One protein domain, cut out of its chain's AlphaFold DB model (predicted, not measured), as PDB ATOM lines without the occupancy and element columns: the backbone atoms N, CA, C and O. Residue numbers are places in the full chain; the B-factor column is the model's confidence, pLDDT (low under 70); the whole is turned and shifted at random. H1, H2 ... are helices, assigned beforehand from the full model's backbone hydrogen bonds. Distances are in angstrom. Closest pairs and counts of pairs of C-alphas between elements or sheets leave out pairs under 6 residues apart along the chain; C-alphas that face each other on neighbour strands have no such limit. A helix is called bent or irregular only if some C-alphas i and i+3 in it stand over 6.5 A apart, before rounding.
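AT A GLANCE: This is residues 11 to 119 of the 502 residues of an uncharacterized protein of Pseudogymnoascus destructans (strain ATCC MYA-4855 / 20631-21) (UniProt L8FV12). One long helix, H4, makes one end of an elongated, loosely built domain, with the short H1 beside part of it; H3 makes the far end, and H2 lies between the two ends among long loops. The four helices hardly meet, H1 with H4 being the one pair that touches, and the last turns of H4, residues 111 to 119, stick out from the body. The printed part has 109 residues with four named helices, in the order H1, H2, H3, H4, and no named strand. The class is all helix, though under half of the residues, 53 of 109, are in named elements. The whole is loose, with a radius of gyration of the C-alphas of 16.3 A, and the C-alphas span 56 by 26 by 25 A, a rod in outline.

HOW THE PARTS SIT: H4, residues 95 to 119, is the longest helix. H1, residues 12 to 16, touches H4, which meets it with residues 102 to 109 alone. The closest C-alphas of the two are those of Leu 16 and Asn 102, 6.4 A apart, and their centres are 10.2 A apart. H2, residues 31 to 41, touches no helix: it is apart from H1 and from H4. H3, residues 55 to 66, touches no helix either, and it is apart from H1, from H2 and from H4. There is no hairpin. In H1, H2, H3 and H4 every O i to N i+4 pair of the backbone is within hydrogen-bond range.

IN THESE COORDINATES: H4 measures 35.5 A from its first C-alpha, Glu 95 at (31.045, -20.540, -32.553), to its last, Ala 119 at (8.787, -46.118, -42.972). H1 runs from Leu 12, with its C-alpha at (14.979, -31.376, -30.820), to Leu 16, 6.3 A. H2 runs from Leu 31 to Lys 41, 15.2 A. H3 runs from Ala 55, with its C-alpha at (45.482, -29.916, -25.979), to His 66, 15.7 A. No helix is bent.

THE WHOLE: The two C-alphas farthest apart are those of Gln 64 in H3 and Thr 118 in H4, 56.8 A. Residues 111 to 119, which belong to H4, stand free; the body without them has 100 residues, spans 48 by 23 by 18 A and has a radius of gyration of 14.4 A. The three links are long: 14 residues from H1 to H2, 13 from H2 to H3 and 28 from H3 to H4. The C-alphas of the longest, residues 67 to 94, lie 7 to 26 A from the mean of the C-alphas. The printed part has no cut. The mean pLDDT of the printed part is 89.3, and no printed residue is under 70.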
ATOM      1  N   ASP A  11      13.379 -34.853 -27.727       81.38
ATOM      2  CA  ASP A  11      12.966 -33.629 -28.423       81.38
ATOM      3  C   ASP A  11      14.158 -32.963 -29.136       81.38
ATOM      4  O   ASP A  11      15.314 -33.266 -28.834       81.38
ATOM      5  N   LEU A  12      13.904 -32.056 -30.082       80.38
ATOM      6  CA  LEU A  12      14.979 -31.376 -30.820       80.38
ATOM      7  C   LEU A  12      15.857 -30.534 -29.879       80.38
ATOM      8  O   LEU A  12      17.079 -30.528 -29.996       80.38
ATOM      9  N   GLU A  13      15.235 -29.879 -28.902       80.44
ATOM     10  CA  GLU A  13      15.924 -29.082 -27.885       80.44
ATOM     11  C   GLU A  13      16.659 -29.961 -26.850       80.44
ATOM     12  O   GLU A  13      17.738 -29.601 -26.388       80.44
ATOM     13  N   GLU A  14      16.157 -31.172 -26.569       85.56
ATOM     14  CA  GLU A  14      16.867 -32.178 -25.756       85.56
ATOM     15  C   GLU A  14      18.083 -32.764 -26.498       85.56
ATOM     16  O   GLU A  14      19.056 -33.165 -25.860       85.56
ATOM     17  N   ALA A  15      18.056 -32.806 -27.834       83.50
ATOM     18  CA  ALA A  15      19.212 -33.180 -28.648       83.50
ATOM     19  C   ALA A  15      20.264 -32.057 -28.704       83.50
ATOM     20  O   ALA A  15      21.449 -32.324 -28.532       83.50
ATOM     21  N   LEU A  16      19.838 -30.803 -28.896       86.31
ATOM     22  CA  LEU A  16      20.725 -29.632 -28.969       86.31
ATOM     23  C   LEU A  16      21.343 -29.241 -27.616       86.31
ATOM     24  O   LEU A  16      22.458 -28.729 -27.580       86.31
ATOM     25  N   GLY A  17      20.649 -29.495 -26.503       87.69
ATOM     26  CA  GLY A  17      21.152 -29.229 -25.151       87.69
ATOM     27  C   GLY A  17      22.205 -30.223 -24.638       87.69
ATOM     28  O   GLY A  17      22.709 -30.044 -23.528       87.69
ATOM     29  N   ARG A  18      22.536 -31.278 -25.400       90.62
ATOM     30  CA  ARG A  18      23.516 -32.302 -25.003       90.62
ATOM     31  C   ARG A  18      24.955 -31.821 -25.226       90.62
ATOM     32  O   ARG A  18      25.319 -31.523 -26.364       90.62
ATOM     33  N   PRO A  19      25.814 -31.789 -24.190       93.31
ATOM     34  CA  PRO A  19      27.224 -31.462 -24.371       93.31
ATOM     35  C   PRO A  19      27.946 -32.508 -25.230       93.31
ATOM     36  O   PRO A  19      27.932 -33.701 -24.932       93.31
ATOM     37  N   TRP A  20      28.625 -32.051 -26.282       93.25
ATOM     38  CA  TRP A  20      29.251 -32.900 -27.301       93.25
ATOM     39  C   TRP A  20      30.763 -32.645 -27.426       93.25
ATOM     40  O   TRP A  20      31.270 -31.586 -27.055       93.25
ATOM     41  N   CYS A  21      31.521 -33.624 -27.932       93.12
ATOM     42  CA  CYS A  21      32.979 -33.512 -28.041       93.12
ATOM     43  C   CYS A  21      33.448 -32.957 -29.390       93.12
ATOM     44  O   CYS A  21      33.314 -33.626 -30.412       93.12
ATOM     45  N   TYR A  22      34.116 -31.799 -29.371       92.31
ATOM     46  CA  TYR A  22      34.747 -31.168 -30.541       92.31
ATOM     47  C   TYR A  22      35.524 -32.136 -31.451       92.31
ATOM     48  O   TYR A  22      35.347 -32.113 -32.670       92.31
ATOM     49  N   TYR A  23      36.356 -32.992 -30.847       91.88
ATOM     50  CA  TYR A  23      37.314 -33.847 -31.551       91.88
ATOM     51  C   TYR A  23      36.676 -35.059 -32.244       91.88
ATOM     52  O   TYR A  23      37.165 -35.459 -33.296       91.88
ATOM     53  N   CYS A  24      35.606 -35.645 -31.691       92.00
ATOM     54  CA  CYS A  24      34.993 -36.877 -32.218       92.00
ATOM     55  C   CYS A  24      33.472 -36.801 -32.464       92.00
ATOM     56  O   CYS A  24      32.856 -37.821 -32.762       92.00
ATOM     57  N   GLU A  25      32.871 -35.615 -32.322       89.62
ATOM     58  CA  GLU A  25      31.445 -35.293 -32.530       89.62
ATOM     59  C   GLU A  25      30.429 -36.165 -31.756       89.62
ATOM     60  O   GLU A  25      29.244 -36.176 -32.074       89.62
ATOM     61  N   ARG A  26      30.870 -36.857 -30.697       91.19
ATOM     62  CA  ARG A  26      30.017 -37.676 -29.819       91.19
ATOM     63  C   ARG A  26      29.262 -36.828 -28.793       91.19
ATOM     64  O   ARG A  26      29.877 -35.963 -28.169       91.19
ATOM     65  N   ASP A  27      27.982 -37.128 -28.582       91.56
ATOM     66  CA  ASP A  27      27.136 -36.535 -27.542       91.56
ATOM     67  C   ASP A  27      27.310 -37.215 -26.172       91.56
ATOM     68  O   ASP A  27      27.699 -38.381 -26.064       91.56
ATOM     69  N   PHE A  28      27.021 -36.464 -25.109       92.81
ATOM     70  CA  PHE A  28      27.017 -36.923 -23.722       92.81
ATOM     71  C   PHE A  28      25.855 -36.266 -22.971       92.81
ATOM     72  O   PHE A  28      25.461 -35.147 -23.286       92.81
ATOM     73  N   ASP A  29      25.329 -36.926 -21.938       90.25
ATOM     74  CA  ASP A  29      24.262 -36.349 -21.105       90.25
ATOM     75  C   ASP A  29      24.775 -35.262 -20.131       90.25
ATOM     76  O   ASP A  29      23.984 -34.492 -19.596       90.25
ATOM     77  N   ASP A  30      26.092 -35.195 -19.887       91.94
ATOM     78  CA  ASP A  30      26.696 -34.418 -18.796       91.94
ATOM     79  C   ASP A  30      28.043 -33.785 -19.193       91.94
ATOM     80  O   ASP A  30      28.955 -34.469 -19.673       91.94
ATOM     81  N   LEU A  31      28.241 -32.498 -18.877       90.62
ATOM     82  CA  LEU A  31      29.496 -31.773 -19.144       90.62
ATOM     83  C   LEU A  31      30.696 -32.414 -18.420       90.62
ATOM     84  O   LEU A  31      31.811 -32.448 -18.944       90.62
ATOM     85  N   LYS A  32      30.474 -32.991 -17.230       93.31
ATOM     86  CA  LYS A  32      31.509 -33.729 -16.484       93.31
ATOM     87  C   LYS A  32      31.916 -35.032 -17.180       93.31
ATOM     88  O   LYS A  32      33.092 -35.393 -17.134       93.31
ATOM     89  N   ILE A  33      30.977 -35.716 -17.839       93.50
ATOM     90  CA  ILE A  33      31.265 -36.928 -18.616       93.50
ATOM     91  C   ILE A  33      32.038 -36.546 -19.883       93.50
ATOM     92  O   ILE A  33      33.061 -37.171 -20.159       93.50
ATOM     93  N   LEU A  34      31.647 -35.467 -20.572       93.88
ATOM     94  CA  LEU A  34      32.396 -34.908 -21.704       93.88
ATOM     95  C   LEU A  34      33.853 -34.567 -21.330       93.88
ATOM     96  O   LEU A  34      34.781 -35.008 -22.009       93.88
ATOM     97  N   ILE A  35      34.080 -33.848 -20.224       93.06
ATOM     98  CA  ILE A  35      35.436 -33.511 -19.749       93.06
ATOM     99  C   ILE A  35      36.226 -34.782 -19.391       93.06
ATOM    100  O   ILE A  35      37.400 -34.907 -19.739       93.06
ATOM    101  N   SER A  36      35.597 -35.765 -18.737       93.44
ATOM    102  CA  SER A  36      36.235 -37.058 -18.445       93.44
ATOM    103  C   SER A  36      36.631 -37.804 -19.729       93.44
ATOM    104  O   SER A  36      37.751 -38.303 -19.843       93.44
ATOM    105  N   HIS A  37      35.752 -37.804 -20.734       94.31
ATOM    106  CA  HIS A  37      35.988 -38.387 -22.050       94.31
ATOM    107  C   HIS A  37      37.145 -37.700 -22.796       94.31
ATOM    108  O   HIS A  37      38.062 -38.397 -23.235       94.31
ATOM    109  N   GLN A  38      37.166 -36.362 -22.869       93.50
ATOM    110  CA  GLN A  38      38.271 -35.587 -23.459       93.50
ATOM    111  C   GLN A  38      39.612 -35.991 -22.830       93.50
ATOM    112  O   GLN A  38      40.548 -36.379 -23.531       93.50
ATOM    113  N   LYS A  39      39.668 -36.033 -21.493       92.19
ATOM    114  CA  LYS A  39      40.852 -36.443 -20.720       92.19
ATOM    115  C   LYS A  39      41.238 -37.916 -20.896       92.19
ATOM    116  O   LYS A  39      42.399 -38.267 -20.700       92.19
ATOM    117  N   ALA A  40      40.289 -38.794 -21.220       92.25
ATOM    118  CA  ALA A  40      40.519 -40.234 -21.346       92.25
ATOM    119  C   ALA A  40      40.855 -40.700 -22.773       92.25
ATOM    120  O   ALA A  40      41.532 -41.723 -22.904       92.25
ATOM    121  N   LYS A  41      40.381 -39.987 -23.808       92.12
ATOM    122  CA  LYS A  41      40.493 -40.372 -25.228       92.12
ATOM    123  C   LYS A  41      41.328 -39.426 -26.098       92.12
ATOM    124  O   LYS A  41      41.941 -39.920 -27.034       92.12
ATOM    125  N   HIS A  42      41.366 -38.127 -25.797       91.88
ATOM    126  CA  HIS A  42      42.037 -37.123 -26.640       91.88
ATOM    127  C   HIS A  42      43.259 -36.493 -25.962       91.88
ATOM    128  O   HIS A  42      44.278 -36.284 -26.605       91.88
ATOM    129  N   PHE A  43      43.213 -36.256 -24.647       93.25
ATOM    130  CA  PHE A  43      44.347 -35.722 -23.876       93.25
ATOM    131  C   PHE A  43      45.140 -36.822 -23.149       93.25
ATOM    132  O   PHE A  43      45.661 -36.614 -22.050       93.25
ATOM    133  N   LYS A  44      45.215 -38.014 -23.749       92.44
ATOM    134  CA  LYS A  44      46.096 -39.105 -23.321       92.44
ATOM    135  C   LYS A  44      47.424 -38.988 -24.069       92.44
ATOM    136  O   LYS A  44      47.443 -38.867 -25.283       92.44
ATOM    137  N   CYS A  45      48.530 -39.079 -23.341       93.44
ATOM    138  CA  CYS A  45      49.843 -39.299 -23.932       93.44
ATOM    139  C   CYS A  45      50.023 -40.777 -24.293       93.44
ATOM    140  O   CYS A  45      50.017 -41.620 -23.395       93.44
ATOM    141  N   GLU A  46      50.257 -41.090 -25.565       90.75
ATOM    142  CA  GLU A  46      50.497 -42.470 -26.015       90.75
ATOM    143  C   GLU A  46      51.800 -43.061 -25.446       90.75
ATOM    144  O   GLU A  46      51.867 -44.246 -25.125       90.75
ATOM    145  N   ARG A  47      52.826 -42.231 -25.218       92.06
ATOM    146  CA  ARG A  47      54.163 -42.673 -24.773       92.06
ATOM    147  C   ARG A  47      54.258 -43.037 -23.282       92.06
ATOM    148  O   ARG A  47      55.158 -43.788 -22.912       92.06
ATOM    149  N   CYS A  48      53.383 -42.518 -22.412       94.31
ATOM    150  CA  CYS A  48      53.351 -42.882 -20.977       94.31
ATOM    151  C   CYS A  48      51.947 -43.059 -20.372       94.31
ATOM    152  O   CYS A  48      51.794 -43.162 -19.155       94.31
ATOM    153  N   GLY A  49      50.898 -43.038 -21.190       90.81
ATOM    154  CA  GLY A  49      49.506 -43.199 -20.774       90.81
ATOM    155  C   GLY A  49      48.895 -42.033 -19.982       90.81
ATOM    156  O   GLY A  49      47.677 -42.061 -19.763       90.81
ATOM    157  N   ARG A  50      49.693 -41.034 -19.566       93.31
ATOM    158  CA  ARG A  50      49.288 -39.899 -18.716       93.31
ATOM    159  C   ARG A  50      48.127 -39.120 -19.342       93.31
ATOM    160  O   ARG A  50      48.204 -38.713 -20.497       93.31
ATOM    161  N   ARG A  51      47.074 -38.894 -18.552       93.62
ATOM    162  CA  ARG A  51      45.916 -38.061 -18.911       93.62
ATOM    163  C   ARG A  51      46.170 -36.611 -18.491       93.62
ATOM    164  O   ARG A  51      46.569 -36.367 -17.352       93.62
ATOM    165  N   LEU A  52      45.932 -35.667 -19.393       91.62
ATOM    166  CA  LEU A  52      46.112 -34.222 -19.213       91.62
ATOM    167  C   LEU A  52      44.765 -33.502 -19.378       91.62
ATOM    168  O   LEU A  52      43.769 -34.141 -19.702       91.62
ATOM    169  N   ASN A  53      44.703 -32.199 -19.085       90.00
ATOM    170  CA  ASN A  53      43.441 -31.439 -19.100       90.00
ATOM    171  C   ASN A  53      43.206 -30.626 -20.387       90.00
ATOM    172  O   ASN A  53      42.075 -30.211 -20.603       90.00
ATOM    173  N   THR A  54      44.240 -30.383 -21.202       90.38
ATOM    174  CA  THR A  54      44.193 -29.496 -22.382       90.38
ATOM    175  C   THR A  54      45.045 -30.029 -23.537       90.38
ATOM    176  O   THR A  54      46.009 -30.769 -23.314       90.38
ATOM    177  N   ALA A  55      44.725 -29.601 -24.764       89.50
ATOM    178  CA  ALA A  55      45.482 -29.916 -25.979       89.50
ATOM    179  C   ALA A  55      46.914 -29.350 -25.938       89.50
ATOM    180  O   ALA A  55      47.881 -30.097 -26.110       89.50
ATOM    181  N   GLY A  56      47.071 -28.067 -25.585       90.88
ATOM    182  CA  GLY A  56      48.383 -27.450 -25.365       90.88
ATOM    183  C   GLY A  56      49.202 -28.180 -24.292       90.88
ATOM    184  O   GLY A  56      50.390 -28.441 -24.481       90.88
ATOM    185  N   GLY A  57      48.556 -28.626 -23.209       91.62
ATOM    186  CA  GLY A  57      49.186 -29.441 -22.170       91.62
ATOM    187  C   GLY A  57      49.717 -30.783 -22.684       91.62
ATOM    188  O   GLY A  57      50.799 -31.199 -22.271       91.62
ATOM    189  N   LEU A  58      49.000 -31.442 -23.606       91.44
ATOM    190  CA  LEU A  58      49.450 -32.670 -24.271       91.44
ATOM    191  C   LEU A  58      50.676 -32.418 -25.162       91.44
ATOM    192  O   LEU A  58      51.670 -33.132 -25.033       91.44
ATOM    193  N   SER A  59      50.638 -31.377 -26.000       91.94
ATOM    194  CA  SER A  59      51.767 -30.997 -26.862       91.94
ATOM    195  C   SER A  59      53.022 -30.663 -26.046       91.94
ATOM    196  O   SER A  59      54.097 -31.223 -26.283       91.94
ATOM    197  N   VAL A  60      52.893 -29.818 -25.017       94.12
ATOM    198  CA  VAL A  60      54.004 -29.450 -24.124       94.12
ATOM    199  C   VAL A  60      54.553 -30.676 -23.389       94.12
ATOM    200  O   VAL A  60      55.769 -30.850 -23.311       94.12
ATOM    201  N   HIS A  61      53.687 -31.569 -22.902       95.12
ATOM    202  CA  HIS A  61      54.113 -32.804 -22.245       95.12
ATOM    203  C   HIS A  61      54.886 -33.743 -23.183       95.12
ATOM    204  O   HIS A  61      55.925 -34.268 -22.774       95.12
ATOM    205  N   MET A  62      54.426 -33.938 -24.423       94.06
ATOM    206  CA  MET A  62      55.114 -34.798 -25.389       94.06
ATOM    207  C   MET A  62      56.495 -34.228 -25.747       94.06
ATOM    208  O   MET A  62      57.498 -34.939 -25.656       94.06
ATOM    209  N   ASN A  63      56.578 -32.921 -26.015       93.75
ATOM    210  CA  ASN A  63      57.841 -32.249 -26.314       93.75
ATOM    211  C   ASN A  63      58.822 -32.272 -25.119       93.75
ATOM    212  O   ASN A  63      60.012 -32.515 -25.310       93.75
ATOM    213  N   GLN A  64      58.351 -32.075 -23.880       95.44
ATOM    214  CA  GLN A  64      59.221 -32.035 -22.692       95.44
ATOM    215  C   GLN A  64      59.646 -33.419 -22.177       95.44
ATOM    216  O   GLN A  64      60.813 -33.621 -21.843       95.44
ATOM    217  N   VAL A  65      58.711 -34.371 -22.072       95.00
ATOM    218  CA  VAL A  65      58.952 -35.678 -21.428       95.00
ATOM    219  C   VAL A  65      59.385 -36.737 -22.440       95.00
ATOM    220  O   VAL A  65      60.228 -37.577 -22.129       95.00
ATOM    221  N   HIS A  66      58.839 -36.688 -23.654       93.69
ATOM    222  CA  HIS A  66      59.031 -37.719 -24.678       93.69
ATOM    223  C   HIS A  66      59.863 -37.264 -25.881       93.69
ATOM    224  O   HIS A  66      60.283 -38.119 -26.667       93.69
ATOM    225  N   LYS A  67      60.170 -35.957 -25.953       95.00
ATOM    226  CA  LYS A  67      61.004 -35.295 -26.973       95.00
ATOM    227  C   LYS A  67      60.495 -35.561 -28.390       95.00
ATOM    228  O   LYS A  67      61.264 -35.804 -29.312       95.00
ATOM    229  N   GLU A  68      59.175 -35.537 -28.511       88.00
ATOM    230  CA  GLU A  68      58.413 -35.833 -29.715       88.00
ATOM    231  C   GLU A  68      57.341 -34.754 -29.876       88.00
ATOM    232  O   GLU A  68      56.656 -34.395 -28.915       88.00
ATOM    233  N   THR A  69      57.229 -34.201 -31.081       87.12
ATOM    234  CA  THR A  69      56.309 -33.102 -31.377       87.12
ATOM    235  C   THR A  69      55.032 -33.662 -31.984       87.12
ATOM    236  O   THR A  69      55.019 -34.087 -33.138       87.12
ATOM    237  N   LEU A  70      53.946 -33.642 -31.211       84.19
ATOM    238  CA  LEU A  70      52.609 -33.874 -31.751       84.19
ATOM    239  C   LEU A  70      52.247 -32.719 -32.690       84.19
ATOM    240  O   LEU A  70      52.332 -31.557 -32.299       84.19
ATOM    241  N   ALA A  71      51.829 -33.054 -33.910       86.06
ATOM    242  CA  ALA A  71      51.255 -32.108 -34.869       86.06
ATOM    243  C   ALA A  71      49.715 -32.078 -34.815       86.06
ATOM    244  O   ALA A  71      49.093 -31.141 -35.308       86.06
ATOM    245  N   SER A  72      49.102 -33.105 -34.220       87.44
ATOM    246  CA  SER A  72      47.657 -33.312 -34.176       87.44
ATOM    247  C   SER A  72      47.227 -34.038 -32.900       87.44
ATOM    248  O   SER A  72      48.001 -34.810 -32.336       87.44
ATOM    249  N   VAL A  73      45.985 -33.824 -32.465       87.50
ATOM    250  CA  VAL A  73      45.331 -34.584 -31.389       87.50
ATOM    251  C   VAL A  73      44.923 -35.970 -31.895       87.50
ATOM    252  O   VAL A  73      44.177 -36.085 -32.870       87.50
ATOM    253  N   ASP A  74      45.361 -37.025 -31.210       80.44
ATOM    254  CA  ASP A  74      45.012 -38.398 -31.574       80.44
ATOM    255  C   ASP A  74      43.512 -38.699 -31.397       80.44
ATOM    256  O   ASP A  74      42.818 -38.187 -30.508       80.44
ATOM    257  N   ASN A  75      43.002 -39.573 -32.270       83.31
ATOM    258  CA  ASN A  75      41.584 -39.939 -32.386       83.31
ATOM    259  C   ASN A  75      40.630 -38.767 -32.721       83.31
ATOM    260  O   ASN A  75      39.414 -38.931 -32.604       83.31
ATOM    261  N   ALA A  76      41.141 -37.601 -33.130       87.38
ATOM    262  CA  ALA A  76      40.326 -36.482 -33.597       87.38
ATOM    263  C   ALA A  76      39.978 -36.586 -35.096       87.38
ATOM    264  O   ALA A  76      40.704 -37.185 -35.890       87.38
ATOM    265  N   LEU A  77      38.879 -35.947 -35.502       85.00
ATOM    266  CA  LEU A  77      38.557 -35.691 -36.907       85.00
ATOM    267  C   LEU A  77      39.650 -34.813 -37.538       85.00
ATOM    268  O   LEU A  77      40.050 -33.809 -36.952       85.00
ATOM    269  N   GLY A  78      40.110 -35.148 -38.747       83.75
ATOM    270  CA  GLY A  78      41.279 -34.499 -39.365       83.75
ATOM    271  C   GLY A  78      41.160 -32.979 -39.559       83.75
ATOM    272  O   GLY A  78      42.159 -32.273 -39.519       83.75
ATOM    273  N   ASN A  79      39.939 -32.454 -39.690       84.00
ATOM    274  CA  ASN A  79      39.643 -31.017 -39.774       84.00
ATOM    275  C   ASN A  79      39.455 -30.327 -38.402       84.00
ATOM    276  O   ASN A  79      39.041 -29.171 -38.360       84.00
ATOM    277  N   ARG A  80      39.683 -31.045 -37.293       83.88
ATOM    278  CA  ARG A  80      39.523 -30.603 -35.890       83.88
ATOM    279  C   ARG A  80      40.619 -31.157 -34.967       83.88
ATOM    280  O   ARG A  80      40.458 -31.188 -33.753       83.88
ATOM    281  N   ALA A  81      41.728 -31.619 -35.539       89.06
ATOM    282  CA  ALA A  81      42.837 -32.213 -34.797       89.06
ATOM    283  C   ALA A  81      43.912 -31.189 -34.374       89.06
ATOM    284  O   ALA A  81      44.946 -31.590 -33.847       89.06
ATOM    285  N   SER A  82      43.705 -29.890 -34.615       86.25
ATOM    286  CA  SER A  82      44.637 -28.820 -34.236       86.25
ATOM    287  C   SER A  82      44.825 -28.727 -32.718       86.25
ATOM    288  O   SER A  82      43.894 -28.931 -31.940       86.25
ATOM    289  N   LEU A  83      46.051 -28.412 -32.297       85.19
ATOM    290  CA  LEU A  83      46.445 -28.348 -30.883       85.19
ATOM    291  C   LEU A  83      46.242 -26.954 -30.265       85.19
ATOM    292  O   LEU A  83      46.249 -26.825 -29.043       85.19
ATOM    293  N   ASP A  84      46.054 -25.936 -31.106       82.69
ATOM    294  CA  ASP A  84      46.028 -24.513 -30.743       82.69
ATOM    295  C   ASP A  84      44.680 -24.042 -30.164       82.69
ATOM    296  O   ASP A  84      44.581 -22.929 -29.648       82.69
ATOM    297  N   VAL A  85      43.630 -24.866 -30.256       86.06
ATOM    298  CA  VAL A  85      42.281 -24.528 -29.774       86.06
ATOM    299  C   VAL A  85      42.096 -25.075 -28.354       86.06
ATOM    300  O   VAL A  85      41.866 -26.269 -28.149       86.06
ATOM    301  N   GLU A  86      42.212 -24.206 -27.349       86.38
ATOM    302  CA  GLU A  86      42.069 -24.590 -25.939       86.38
ATOM    303  C   GLU A  86      40.596 -24.778 -25.540       86.38
ATOM    304  O   GLU A  86      39.913 -23.849 -25.117       86.38
ATOM    305  N   ILE A  87      40.110 -26.015 -25.678       87.88
ATOM    306  CA  ILE A  87      38.715 -26.389 -25.407       87.88
ATOM    307  C   ILE A  87      38.584 -27.070 -24.041       87.88
ATOM    308  O   ILE A  87      39.201 -28.111 -23.792       87.88
ATOM    309  N   PHE A  88      37.710 -26.528 -23.193       84.56
ATOM    310  CA  PHE A  88      37.372 -27.037 -21.864       84.56
ATOM    311  C   PHE A  88      35.904 -27.492 -21.834       84.56
ATOM    312  O   PHE A  88      34.985 -26.715 -21.580       84.56
ATOM    313  N   GLY A  89      35.652 -28.776 -22.111       86.12
ATOM    314  CA  GLY A  89      34.284 -29.269 -22.282       86.12
ATOM    315  C   GLY A  89      33.658 -28.689 -23.553       86.12
ATOM    316  O   GLY A  89      34.007 -29.148 -24.640       86.12
ATOM    317  N   MET A  90      32.772 -27.700 -23.409       84.31
ATOM    318  CA  MET A  90      32.222 -26.897 -24.517       84.31
ATOM    319  C   MET A  90      32.778 -25.464 -24.575       84.31
ATOM    320  O   MET A  90      32.622 -24.794 -25.592       84.31
ATOM    321  N   GLU A  91      33.416 -24.977 -23.510       84.06
ATOM    322  CA  GLU A  91      33.990 -23.631 -23.485       84.06
ATOM    323  C   GLU A  91      35.254 -23.594 -24.361       84.06
ATOM    324  O   GLU A  91      36.042 -24.541 -24.359       84.06
ATOM    325  N   GLY A  92      35.422 -22.535 -25.156       84.25
ATOM    326  CA  GLY A  92      36.522 -22.410 -26.123       84.25
ATOM    327  C   GLY A  92      36.294 -23.095 -27.482       84.25
ATOM    328  O   GLY A  92      37.155 -22.988 -28.354       84.25
ATOM    329  N   ILE A  93      35.154 -23.762 -27.718       87.75
ATOM    330  CA  ILE A  93      34.794 -24.213 -29.074       87.75
ATOM    331  C   ILE A  93      34.472 -22.978 -29.944       87.75
ATOM    332  O   ILE A  93      33.660 -22.154 -29.523       87.75
ATOM    333  N   PRO A  94      35.039 -22.838 -31.161       87.56
ATOM    334  CA  PRO A  94      34.669 -21.759 -32.078       87.56
ATOM    335  C   PRO A  94      33.178 -21.795 -32.434       87.56
ATOM    336  O   PRO A  94      32.661 -22.845 -32.816       87.56
ATOM    337  N   GLU A  95      32.502 -20.648 -32.367       87.19
ATOM    338  CA  GLU A  95      31.045 -20.540 -32.553       87.19
ATOM    339  C   GLU A  95      30.568 -21.121 -33.898       87.19
ATOM    340  O   GLU A  95      29.636 -21.919 -33.930       87.19
ATOM    341  N   GLU A  96      31.291 -20.859 -34.992       89.31
ATOM    342  CA  GLU A  96      31.086 -21.479 -36.317       89.31
ATOM    343  C   GLU A  96      30.981 -23.017 -36.259       89.31
ATOM    344  O   GLU A  96      30.185 -23.646 -36.958       89.31
ATOM    345  N   VAL A  97      31.786 -23.650 -35.402       90.19
ATOM    346  CA  VAL A  97      31.819 -25.105 -35.223       90.19
ATOM    347  C   VAL A  97      30.652 -25.594 -34.360       90.19
ATOM    348  O   VAL A  97      30.108 -26.663 -34.654       90.19
ATOM    349  N   VAL A  98      30.234 -24.819 -33.354       90.31
ATOM    350  CA  VAL A  98      29.005 -25.080 -32.583       90.31
ATOM    351  C   VAL A  98      27.789 -25.001 -33.505       90.31
ATOM    352  O   VAL A  98      27.016 -25.954 -33.583       90.31
ATOM    353  N   GLN A  99      27.660 -23.929 -34.286       91.19
ATOM    354  CA  GLN A  99      26.553 -23.745 -35.223       91.19
ATOM    355  C   GLN A  99      26.535 -24.818 -36.316       91.19
ATOM    356  O   GLN A  99      25.471 -25.363 -36.604       91.19
ATOM    357  N   ALA A 100      27.689 -25.198 -36.874       91.12
ATOM    358  CA  ALA A 100      27.771 -26.289 -37.844       91.12
ATOM    359  C   ALA A 100      27.382 -27.656 -37.244       91.12
ATOM    360  O   ALA A 100      26.780 -28.473 -37.941       91.12
ATOM    361  N   HIS A 101      27.694 -27.926 -35.970       90.31
ATOM    362  CA  HIS A 101      27.227 -29.138 -35.285       90.31
ATOM    363  C   HIS A 101      25.713 -29.085 -35.027       90.31
ATOM    364  O   HIS A 101      24.998 -30.020 -35.386       90.31
ATOM    365  N   ASN A 102      25.204 -27.964 -34.509       90.56
ATOM    366  CA  ASN A 102      23.781 -27.763 -34.240       90.56
ATOM    367  C   ASN A 102      22.937 -27.898 -35.519       90.56
ATOM    368  O   ASN A 102      21.924 -28.593 -35.518       90.56
ATOM    369  N   GLN A 103      23.388 -27.322 -36.638       92.50
ATOM    370  CA  GLN A 103      22.752 -27.492 -37.949       92.50
ATOM    371  C   GLN A 103      22.710 -28.966 -38.380       92.50
ATOM    372  O   GLN A 103      21.654 -29.435 -38.797       92.50
ATOM    373  N   ARG A 104      23.803 -29.731 -38.216       89.94
ATOM    374  CA  ARG A 104      23.811 -31.180 -38.504       89.94
ATOM    375  C   ARG A 104      22.821 -31.946 -37.629       89.94
ATOM    376  O   ARG A 104      22.096 -32.781 -38.161       89.94
ATOM    377  N   MET A 105      22.755 -31.650 -36.329       88.62
ATOM    378  CA  MET A 105      21.785 -32.264 -35.408       88.62
ATOM    379  C   MET A 105      20.339 -31.955 -35.823       88.62
ATOM    380  O   MET A 105      19.512 -32.862 -35.891       88.62
ATOM    381  N   ILE A 106      20.043 -30.705 -36.196       90.12
ATOM    382  CA  ILE A 106      18.732 -30.284 -36.718       90.12
ATOM    383  C   ILE A 106      18.393 -31.028 -38.022       90.12
ATOM    384  O   ILE A 106      17.305 -31.595 -38.144       90.12
ATOM    385  N   THR A 107      19.318 -31.091 -38.987       91.81
ATOM    386  CA  THR A 107      19.123 -31.833 -40.244       91.81
ATOM    387  C   THR A 107      18.900 -33.324 -39.987       91.81
ATOM    388  O   THR A 107      17.963 -33.897 -40.541       91.81
ATOM    389  N   GLN A 108      19.698 -33.948 -39.117       89.94
ATOM    390  CA  GLN A 108      19.572 -35.362 -38.764       89.94
ATOM    391  C   GLN A 108      18.238 -35.657 -38.062       89.94
ATOM    392  O   GLN A 108      17.611 -36.676 -38.349       89.94
ATOM    393  N   PHE A 109      17.758 -34.756 -37.199       90.25
ATOM    394  CA  PHE A 109      16.449 -34.866 -36.554       90.25
ATOM    395  C   PHE A 109      15.309 -34.822 -37.579       90.25
ATOM    396  O   PHE A 109      14.430 -35.689 -37.565       90.25
ATOM    397  N   TYR A 110      15.325 -33.845 -38.495       89.69
ATOM    398  CA  TYR A 110      14.321 -33.748 -39.558       89.69
ATOM    399  C   TYR A 110      14.386 -34.926 -40.532       89.69
ATOM    400  O   TYR A 110      13.337 -35.410 -40.955       89.69
ATOM    401  N   GLN A 111      15.581 -35.433 -40.846       90.69
ATOM    402  CA  GLN A 111      15.745 -36.622 -41.677       90.69
ATOM    403  C   GLN A 111      15.203 -37.873 -40.975       90.69
ATOM    404  O   GLN A 111      14.386 -38.575 -41.555       90.69
ATOM    405  N   ALA A 112      15.526 -38.096 -39.698       87.25
ATOM    406  CA  ALA A 112      14.978 -39.207 -38.920       87.25
ATOM    407  C   ALA A 112      13.443 -39.122 -38.755       87.25
ATOM    408  O   ALA A 112      12.766 -40.148 -38.675       87.25
ATOM    409  N   GLU A 113      12.873 -37.916 -38.712       85.50
ATOM    410  CA  GLU A 113      11.423 -37.690 -38.716       85.50
ATOM    411  C   GLU A 113      10.789 -37.924 -40.099       85.50
ATOM    412  O   GLU A 113       9.700 -38.495 -40.182       85.50
ATOM    413  N   ALA A 114      11.469 -37.561 -41.189       86.69
ATOM    414  CA  ALA A 114      11.051 -37.896 -42.549       86.69
ATOM    415  C   ALA A 114      11.106 -39.414 -42.796       86.69
ATOM    416  O   ALA A 114      10.124 -39.988 -43.268       86.69
ATOM    417  N   ASP A 115      12.185 -40.075 -42.381       87.19
ATOM    418  CA  ASP A 115      12.372 -41.525 -42.479       87.19
ATOM    419  C   ASP A 115      11.347 -42.288 -41.631       87.19
ATOM    420  O   ASP A 115      10.824 -43.316 -42.056       87.19
ATOM    421  N   ARG A 116      10.942 -41.756 -40.467       83.25
ATOM    422  CA  ARG A 116       9.780 -42.287 -39.733       83.25
ATOM    423  C   ARG A 116       8.486 -42.169 -40.534       83.25
ATOM    424  O   ARG A 116       7.691 -43.108 -40.520       83.25
ATOM    425  N   ARG A 117       8.239 -41.053 -41.224       82.69
ATOM    426  CA  ARG A 117       7.009 -40.842 -42.015       82.69
ATOM    427  C   ARG A 117       6.957 -41.744 -43.252       82.69
ATOM    428  O   ARG A 117       5.897 -42.292 -43.545       82.69
ATOM    429  N   THR A 118       8.087 -41.968 -43.925       81.56
ATOM    430  CA  THR A 118       8.174 -42.912 -45.052       81.56
ATOM    431  C   THR A 118       8.072 -44.367 -44.576       81.56
ATOM    432  O   THR A 118       7.276 -45.127 -45.131       81.56
ATOM    433  N   ALA A 119       8.780 -44.751 -43.505       81.44
ATOM    434  CA  ALA A 119       8.787 -46.118 -42.972       81.44
ATOM    435  C   ALA A 119       7.465 -46.532 -42.301       81.44
ATOM    436  O   ALA A 119       7.052 -47.684 -42.418       81.44
TER     437      ALA A 119